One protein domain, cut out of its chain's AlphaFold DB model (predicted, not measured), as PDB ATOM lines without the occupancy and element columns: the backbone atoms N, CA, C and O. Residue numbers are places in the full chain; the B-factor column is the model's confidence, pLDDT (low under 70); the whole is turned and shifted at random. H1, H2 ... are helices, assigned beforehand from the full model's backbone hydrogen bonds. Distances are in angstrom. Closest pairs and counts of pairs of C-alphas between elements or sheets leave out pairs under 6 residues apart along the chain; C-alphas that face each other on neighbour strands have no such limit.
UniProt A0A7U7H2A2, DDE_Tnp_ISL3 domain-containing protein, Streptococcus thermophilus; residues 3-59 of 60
ATOM      1  N   MET A   3      48.878 -33.022  -1.538       87.88
ATOM      2  CA  MET A   3      48.592 -33.893  -2.681       87.88
ATOM      3  C   MET A   3      47.655 -33.233  -3.695       87.88
ATOM      4  O   MET A   3      47.877 -33.340  -4.894       87.88
ATOM      5  N   THR A   4      46.624 -32.514  -3.247       86.25
ATOM      6  CA  THR A   4      45.663 -31.846  -4.141       86.25
ATOM      7  C   THR A   4      46.325 -30.734  -4.950       86.25
ATOM      8  O   THR A   4      46.167 -30.677  -6.170       86.25
ATOM      9  N   ILE A   5      47.126 -29.894  -4.290       90.62
ATOM     10  CA  ILE A   5      47.904 -28.831  -4.932       90.62
ATOM     11  C   ILE A   5      48.965 -29.431  -5.866       90.62
ATOM     12  O   ILE A   5      49.152 -28.935  -6.977       90.62
ATOM     13  N   ALA A   6      49.645 -30.505  -5.455       93.94
ATOM     14  CA  ALA A   6      50.649 -31.185  -6.270       93.94
ATOM     15  C   ALA A   6      50.040 -31.797  -7.541       93.94
ATOM     16  O   ALA A   6      50.575 -31.603  -8.633       93.94
ATOM     17  N   THR A   7      48.885 -32.457  -7.429       93.19
ATOM     18  CA  THR A   7      48.145 -33.010  -8.570       93.19
ATOM     19  C   THR A   7      47.663 -31.906  -9.508       93.19
ATOM     20  O   THR A   7      47.845 -32.014 -10.720       93.19
ATOM     21  N   LEU A   8      47.126 -30.802  -8.977       90.00
ATOM     22  CA  LEU A   8      46.709 -29.664  -9.797       90.00
ATOM     23  C   LEU A   8      47.893 -29.038 -10.546       90.00
ATOM     24  O   LEU A   8      47.788 -28.753 -11.737       90.00
ATOM     25  N   LYS A   9      49.046 -28.884  -9.884       93.25
ATOM     26  CA  LYS A   9      50.280 -28.414 -10.530       93.25
ATOM     27  C   LYS A   9      50.743 -29.375 -11.629       93.25
ATOM     28  O   LYS A   9      51.079 -28.915 -12.718       93.25
ATOM     29  N   ARG A  10      50.704 -30.689 -11.378       94.94
ATOM     30  CA  ARG A  10      51.083 -31.731 -12.350       94.94
ATOM     31  C   ARG A  10      50.190 -31.730 -13.592       94.94
ATOM     32  O   ARG A  10      50.692 -31.912 -14.694       94.94
ATOM     33  N   HIS A  11      48.888 -31.495 -13.431       92.62
ATOM     34  CA  HIS A  11      47.906 -31.533 -14.522       92.62
ATOM     35  C   HIS A  11      47.479 -30.147 -15.033       92.62
ATOM     36  O   HIS A  11      46.501 -30.037 -15.771       92.62
ATOM     37  N   LYS A  12      48.228 -29.083 -14.704       93.31
ATOM     38  CA  LYS A  12      47.890 -27.688 -15.035       93.31
ATOM     39  C   LYS A  12      47.554 -27.468 -16.515       93.31
ATOM     40  O   LYS A  12      46.606 -26.754 -16.817       93.31
ATOM     41  N   VAL A  13      48.312 -28.075 -17.430       92.69
ATOM     42  CA  VAL A  13      48.106 -27.918 -18.883       92.69
ATOM     43  C   VAL A  13      46.772 -28.516 -19.325       92.69
ATOM     44  O   VAL A  13      46.037 -27.878 -20.072       92.69
ATOM     45  N   ALA A  14      46.426 -29.704 -18.823       88.81
ATOM     46  CA  ALA A  14      45.154 -30.354 -19.127       88.81
ATOM     47  C   ALA A  14      43.973 -29.557 -18.560       88.81
ATOM     48  O   ALA A  14      42.979 -29.365 -19.251       88.81
ATOM     49  N   VAL A  15      44.111 -29.032 -17.338       88.62
ATOM     50  CA  VAL A  15      43.103 -28.149 -16.732       88.62
ATOM     51  C   VAL A  15      42.928 -26.878 -17.563       88.62
ATOM     52  O   VAL A  15      41.802 -26.478 -17.830       88.62
ATOM     53  N   LEU A  16      44.021 -26.266 -18.028       89.81
ATOM     54  CA  LEU A  16      43.955 -25.066 -18.860       89.81
ATOM     55  C   LEU A  16      43.263 -25.356 -20.195       89.81
ATOM     56  O   LEU A  16      42.318 -24.657 -20.543       89.81
ATOM     57  N   ALA A  17      43.644 -26.437 -20.878       87.75
ATOM     58  CA  ALA A  17      42.990 -26.873 -22.109       87.75
ATOM     59  C   ALA A  17      41.495 -27.173 -21.904       87.75
ATOM     60  O   ALA A  17      40.673 -26.838 -22.760       87.75
ATOM     61  N   ALA A  18      41.128 -27.750 -20.756       86.44
ATOM     62  CA  ALA A  18      39.742 -28.024 -20.410       86.44
ATOM     63  C   ALA A  18      38.917 -26.748 -20.140       86.44
ATOM     64  O   ALA A  18      37.695 -26.773 -20.254       86.44
ATOM     65  N   VAL A  19      39.549 -25.629 -19.792       84.81
ATOM     66  CA  VAL A  19      38.848 -24.355 -19.557       84.81
ATOM     67  C   VAL A  19      38.828 -23.485 -20.816       84.81
ATOM     68  O   VAL A  19      37.865 -22.757 -21.033       84.81
ATOM     69  N   THR A  20      39.862 -23.556 -21.658       88.06
ATOM     70  CA  THR A  20      40.000 -22.679 -22.833       88.06
ATOM     71  C   THR A  20      39.415 -23.258 -24.115       88.06
ATOM     72  O   THR A  20      39.075 -22.499 -25.018       88.06
ATOM     73  N   SER A  21      39.342 -24.587 -24.247       89.75
ATOM     74  CA  SER A  21      38.828 -25.208 -25.468       89.75
ATOM     75  C   SER A  21      37.296 -25.165 -25.501       89.75
ATOM     76  O   SER A  21      36.663 -25.653 -24.564       89.75
ATOM     77  N   PRO A  22      36.674 -24.680 -26.589       84.00
ATOM     78  CA  PRO A  22      35.217 -24.680 -26.729       84.00
ATOM     79  C   PRO A  22      34.626 -26.095 -26.844       84.00
ATOM     80  O   PRO A  22      33.450 -26.291 -26.562       84.00
ATOM     81  N   TYR A  23      35.440 -27.087 -27.224       85.50
ATOM     82  CA  TYR A  23      35.039 -28.499 -27.334       85.50
ATOM     83  C   TYR A  23      35.408 -29.325 -26.097       85.50
ATOM     84  O   TYR A  23      35.352 -30.553 -26.108       85.50
ATOM     85  N   SER A  24      35.845 -28.661 -25.035       87.69
ATOM     86  CA  SER A  24      36.147 -29.308 -23.771       87.69
ATOM     87  C   SER A  24      34.874 -29.753 -23.046       87.69
ATOM     88  O   SER A  24      33.898 -29.009 -22.967       87.69
ATOM     89  N   ASN A  25      34.927 -30.920 -22.397       88.62
ATOM     90  CA  ASN A  25      33.894 -31.363 -21.453       88.62
ATOM     91  C   ASN A  25      34.005 -30.698 -20.069       88.62
ATOM     92  O   ASN A  25      33.136 -30.896 -19.224       88.62
ATOM     93  N   GLY A  26      35.045 -29.900 -19.824       87.31
ATOM     94  CA  GLY A  26      35.322 -29.240 -18.548       87.31
ATOM     95  C   GLY A  26      34.137 -28.447 -17.983       87.31
ATOM     96  O   GLY A  26      33.773 -28.676 -16.828       87.31
ATOM     97  N   PRO A  27      33.470 -27.574 -18.766       85.69
ATOM     98  CA  PRO A  27      32.282 -26.858 -18.300       85.69
ATOM     99  C   PRO A  27      31.138 -27.797 -17.881       85.69
ATOM    100  O   PRO A  27      30.508 -27.589 -16.844       85.69
ATOM    101  N   ILE A  28      30.906 -28.871 -18.644       89.38
ATOM    102  CA  ILE A  28      29.854 -29.863 -18.375       89.38
ATOM    103  C   ILE A  28      30.166 -30.640 -17.090       89.38
ATOM    104  O   ILE A  28      29.304 -30.811 -16.226       89.38
ATOM    105  N   GLU A  29      31.411 -31.094 -16.936       89.25
ATOM    106  CA  GLU A  29      31.864 -31.793 -15.733       89.25
ATOM    107  C   GLU A  29      31.793 -30.898 -14.490       89.25
ATOM    108  O   GLU A  29      31.366 -31.363 -13.429       89.25
ATOM    109  N   GLY A  30      32.121 -29.610 -14.631       88.31
ATOM    110  CA  GLY A  30      31.988 -28.610 -13.573       88.31
ATOM    111  C   GLY A  30      30.544 -28.461 -13.087       88.31
ATOM    112  O   GLY A  30      30.283 -28.557 -11.885       88.31
ATOM    113  N   ILE A  31      29.588 -28.319 -14.011       89.44
ATOM    114  CA  ILE A  31      28.155 -28.246 -13.682       89.44
ATOM    115  C   ILE A  31      27.688 -29.541 -13.000       89.44
ATOM    116  O   ILE A  31      27.017 -29.499 -11.966       89.44
ATOM    117  N   ASN A  32      28.096 -30.707 -13.509       91.06
ATOM    118  CA  ASN A  32      27.754 -31.995 -12.901       91.06
ATOM    119  C   ASN A  32      28.289 -32.133 -11.470       91.06
ATOM    120  O   ASN A  32      27.618 -32.710 -10.610       91.06
ATOM    121  N   LEU A  33      29.486 -31.612 -11.193       91.31
ATOM    122  CA  LEU A  33      30.072 -31.624  -9.855       91.31
ATOM    123  C   LEU A  33      29.305 -30.699  -8.901       91.31
ATOM    124  O   LEU A  33      29.013 -31.108  -7.774       91.31
ATOM    125  N   LEU A  34      28.893 -29.513  -9.365       90.00
ATOM    126  CA  LEU A  34      28.026 -28.606  -8.606       90.00
ATOM    127  C   LEU A  34      26.684 -29.262  -8.269       90.00
ATOM    128  O   LEU A  34      26.290 -29.261  -7.106       90.00
ATOM    129  N   ILE A  35      26.021 -29.903  -9.238       90.56
ATOM    130  CA  ILE A  35      24.750 -30.615  -9.016       90.56
ATOM    131  C   ILE A  35      24.925 -31.768  -8.015       90.56
ATOM    132  O   ILE A  35      24.088 -31.958  -7.130       90.56
ATOM    133  N   LYS A  36      26.017 -32.541  -8.117       89.81
ATOM    134  CA  LYS A  36      26.317 -33.641  -7.180       89.81
ATOM    135  C   LYS A  36      26.563 -33.130  -5.762       89.81
ATOM    136  O   LYS A  36      26.029 -33.706  -4.815       89.81
ATOM    137  N   SER A  37      27.345 -32.062  -5.620       89.50
ATOM    138  CA  SER A  37      27.605 -31.412  -4.331       89.50
ATOM    139  C   SER A  37      26.309 -30.868  -3.731       89.50
ATOM    140  O   SER A  37      25.967 -31.178  -2.592       89.50
ATOM    141  N   PHE A  38      25.510 -30.185  -4.549       87.06
ATOM    142  CA  PHE A  38      24.202 -29.663  -4.182       87.06
ATOM    143  C   PHE A  38      23.250 -30.761  -3.683       87.06
ATOM    144  O   PHE A  38      22.662 -30.635  -2.610       87.06
ATOM    145  N   LYS A  39      23.156 -31.889  -4.402       86.62
ATOM    146  CA  LYS A  39      22.380 -33.064  -3.973       86.62
ATOM    147  C   LYS A  39      22.877 -33.640  -2.642       86.62
ATOM    148  O   LYS A  39      22.079 -34.178  -1.885       86.62
ATOM    149  N   ARG A  40      24.183 -33.570  -2.368       85.69
ATOM    150  CA  ARG A  40      24.771 -34.078  -1.121       85.69
ATOM    151  C   ARG A  40      24.526 -33.140   0.063       85.69
ATOM    152  O   ARG A  40      24.314 -33.632   1.166       85.69
ATOM    153  N   SER A  41      24.537 -31.828  -0.162       83.38
ATOM    154  CA  SER A  41      24.266 -30.815   0.866       83.38
ATOM    155  C   SER A  41      22.776 -30.661   1.181       83.38
ATOM    156  O   SER A  41      22.420 -30.402   2.327       83.38
ATOM    157  N   CYS A  42      21.894 -30.822   0.192       77.00
ATOM    158  CA  CYS A  42      20.449 -30.714   0.375       77.00
ATOM    159  C   CYS A  42      19.805 -32.099   0.506       77.00
ATOM    160  O   CYS A  42      19.547 -32.775  -0.490       77.00
ATOM    161  N   PHE A  43      19.481 -32.498   1.734       63.62
ATOM    162  CA  PHE A  43      18.552 -33.601   1.978       63.62
ATOM    163  C   PHE A  43      17.106 -33.091   1.815       63.62
ATOM    164  O   PHE A  43      16.772 -32.030   2.333       63.62
ATOM    165  N   CYS A  44      16.254 -33.858   1.118       62.81
ATOM    166  CA  CYS A  44      14.787 -33.692   1.036       62.81
ATOM    167  C   CYS A  44      14.200 -32.751  -0.044       62.81
ATOM    168  O   CYS A  44      13.421 -31.845   0.256       62.81
ATOM    169  N   PHE A  45      14.419 -33.046  -1.331       81.62
ATOM    170  CA  PHE A  45      13.478 -32.576  -2.363       81.62
ATOM    171  C   PHE A  45      12.175 -33.372  -2.274       81.62
ATOM    172  O   PHE A  45      12.194 -34.598  -2.351       81.62
ATOM    173  N   LYS A  46      11.032 -32.680  -2.175       85.25
ATOM    174  CA  LYS A  46       9.705 -33.325  -2.126       85.25
ATOM    175  C   LYS A  46       9.415 -34.195  -3.360       85.25
ATOM    176  O   LYS A  46       8.667 -35.158  -3.262       85.25
ATOM    177  N   ASN A  47       9.962 -33.833  -4.522       87.25
ATOM    178  CA  ASN A  47       9.869 -34.597  -5.766       87.25
ATOM    179  C   ASN A  47      10.975 -34.173  -6.753       87.25
ATOM    180  O   ASN A  47      11.658 -33.165  -6.549       87.25
ATOM    181  N   GLN A  48      11.123 -34.930  -7.843       87.69
ATOM    182  CA  GLN A  48      12.123 -34.679  -8.883       87.69
ATOM    183  C   GLN A  48      11.939 -33.320  -9.581       87.69
ATOM    184  O   GLN A  48      12.922 -32.661  -9.913       87.69
ATOM    185  N   LEU A  49      10.699 -32.849  -9.746       92.00
ATOM    186  CA  LEU A  49      10.425 -31.536 -10.336       92.00
ATOM    187  C   LEU A  49      11.030 -30.401  -9.496       92.00
ATOM    188  O   LEU A  49      11.633 -29.480 -10.039       92.00
ATOM    189  N   ASN A  50      10.914 -30.478  -8.171       87.94
ATOM    190  CA  ASN A  50      11.500 -29.493  -7.264       87.94
ATOM    191  C   ASN A  50      13.035 -29.537  -7.268       87.94
ATOM    192  O   ASN A  50      13.667 -28.495  -7.110       87.94
ATOM    193  N   PHE A  51      13.633 -30.709  -7.501       88.50
ATOM    194  CA  PHE A  51      15.077 -30.830  -7.710       88.50
ATOM    195  C   PHE A  51      15.524 -30.099  -8.982       88.50
ATOM    196  O   PHE A  51      16.429 -29.269  -8.922       88.50
ATOM    197  N   PHE A  52      14.845 -30.321 -10.112       89.88
ATOM    198  CA  PHE A  52      15.175 -29.632 -11.364       89.88
ATOM    199  C   PHE A  52      14.958 -28.124 -11.284       89.88
ATOM    200  O   PHE A  52      15.855 -27.374 -11.656       89.88
ATOM    201  N   LYS A  53      13.829 -27.664 -10.720       89.75
ATOM    202  CA  LYS A  53      13.585 -26.230 -10.472       89.75
ATOM    203  C   LYS A  53      14.753 -25.574  -9.744       89.75
ATOM    204  O   LYS A  53      15.112 -24.447 -10.051       89.75
ATOM    205  N   ARG A  54      15.351 -26.286  -8.790       87.12
ATOM    206  CA  ARG A  54      16.480 -25.782  -8.020       87.12
ATOM    207  C   ARG A  54      17.800 -25.813  -8.792       87.12
ATOM    208  O   ARG A  54      18.569 -24.873  -8.652       87.12
ATOM    209  N   ILE A  55      18.046 -26.819  -9.633       89.00
ATOM    210  CA  ILE A  55      19.198 -26.826 -10.557       89.00
ATOM    211  C   ILE A  55      19.135 -25.621 -11.505       89.00
ATOM    212  O   ILE A  55      20.121 -24.905 -11.651       89.00
ATOM    213  N   TYR A  56      17.965 -25.343 -12.089       88.81
ATOM    214  CA  TYR A  56      17.773 -24.200 -12.990       88.81
ATOM    215  C   TYR A  56      17.955 -22.832 -12.314       88.81
ATOM    216  O   TYR A  56      18.132 -21.844 -13.004       88.81
ATOM    217  N   GLN A  57      17.934 -22.756 -10.978       84.81
ATOM    218  CA  GLN A  57      18.267 -21.530 -10.239       84.81
ATOM    219  C   GLN A  57      19.777 -21.356  -9.999       84.81
ATOM    220  O   GLN A  57      20.204 -20.272  -9.615       84.81
ATOM    221  N   ILE A  58      20.570 -22.423 -10.139       78.31
ATOM    222  CA  ILE A  58      22.021 -22.431  -9.876       78.31
ATOM    223  C   ILE A  58      22.810 -22.167 -11.164       78.31
ATOM    224  O   ILE A  58      23.874 -21.554 -11.122       78.31
ATOM    225  N   THR A  59      22.299 -22.647 -12.295       66.06
ATOM    226  CA  THR A  59      22.866 -22.396 -13.627       66.06
ATOM    227  C   THR A  59      22.237 -21.113 -14.188       66.06
ATOM    228  O   THR A  59      21.017 -21.117 -14.346       66.06
TER     229      THR A  59
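AT A GLANCE: This is residues 3 to 59 of the 60 residues of the protein "DDE_Tnp_ISL3 domain-containing protein" of Streptococcus thermophilus (UniProt A0A7U7H2A2). The model is an open, flat zigzag of helices: H1 and H2 form one arm, and the long helix H3 runs away from H2 at a corner. Beyond H3, residues 42 to 47 turn back and H4 folds back toward H3, while H1 sticks out at the other end, and the contacts between the helices are few. The printed part has 57 residues with four named helices, in the order H1, H2, H3, H4, and no named strand; the class is all helix. The whole is only just loose, close to extended, with a radius of gyration of the C-alphas of 15.1 A. The C-alphas span 43 by 29 by 12 A along their three main axes, an outline that is only just flat.

IN THESE COORDINATES: H1 takes residues 3 to 10, 10.2 A from first to last C-alpha, and begins at C-alpha 3 at (48.592, -33.893, -2.681). After His 11, H2 takes residues 12 to 20, 12.2 A long. H3, the longest helix with 16 residues, takes residues 26 to 41 and is 22.4 A long, from C-alpha 26 at (35.322, -29.240, -18.548) to C-alpha 41 at (24.266, -30.815, 0.866). H4 takes residues 48 to 55, 10.7 A long, and ends at C-alpha 55 at (19.198, -26.826, -10.557).

HOW THE PARTS SIT: H1 and H2 are close but not clearly touching, and their closest C-alphas, those of Leu 8 and Val 15, are 8.0 A apart. Their lines are about perpendicular, at 73 degrees. H2 and H3 touch only at the corner by their link, where the closest C-alphas, those of Ala 18 and Gly 26, are 4.9 A apart. H3 touches H2 with residues 26 to 27 alone. The lines of H2 and H3 are about perpendicular, at 83 degrees. H3 and H4 are close but not clearly touching, with the closest C-alphas, those of Ile 35 and Ile 55, 6.9 A apart. They run opposite ways at a steep tilt of 59 degrees. H1 is apart from H3 and H4, and H2 is apart from H4. In H1, H2, H3 and H4 every O i to N i+4 pair is within hydrogen-bond range.

THE WHOLE: The two C-alphas farthest apart, those of Arg 10 and Lys 46, are 42.7 A apart. Residues 3 to 13, of which 3 to 10 belong to H1, stand free; without them the body has 46 residues and spans 39 by 16 by 12 A. The links from H1 to H2 and from H2 to H3 are tight, the link from H3 to H4 is short, and there is no long link. The printed part has no cut. The mean pLDDT of the printed part is 87.0, and residues 43 to 44 and residue 59 are under 70.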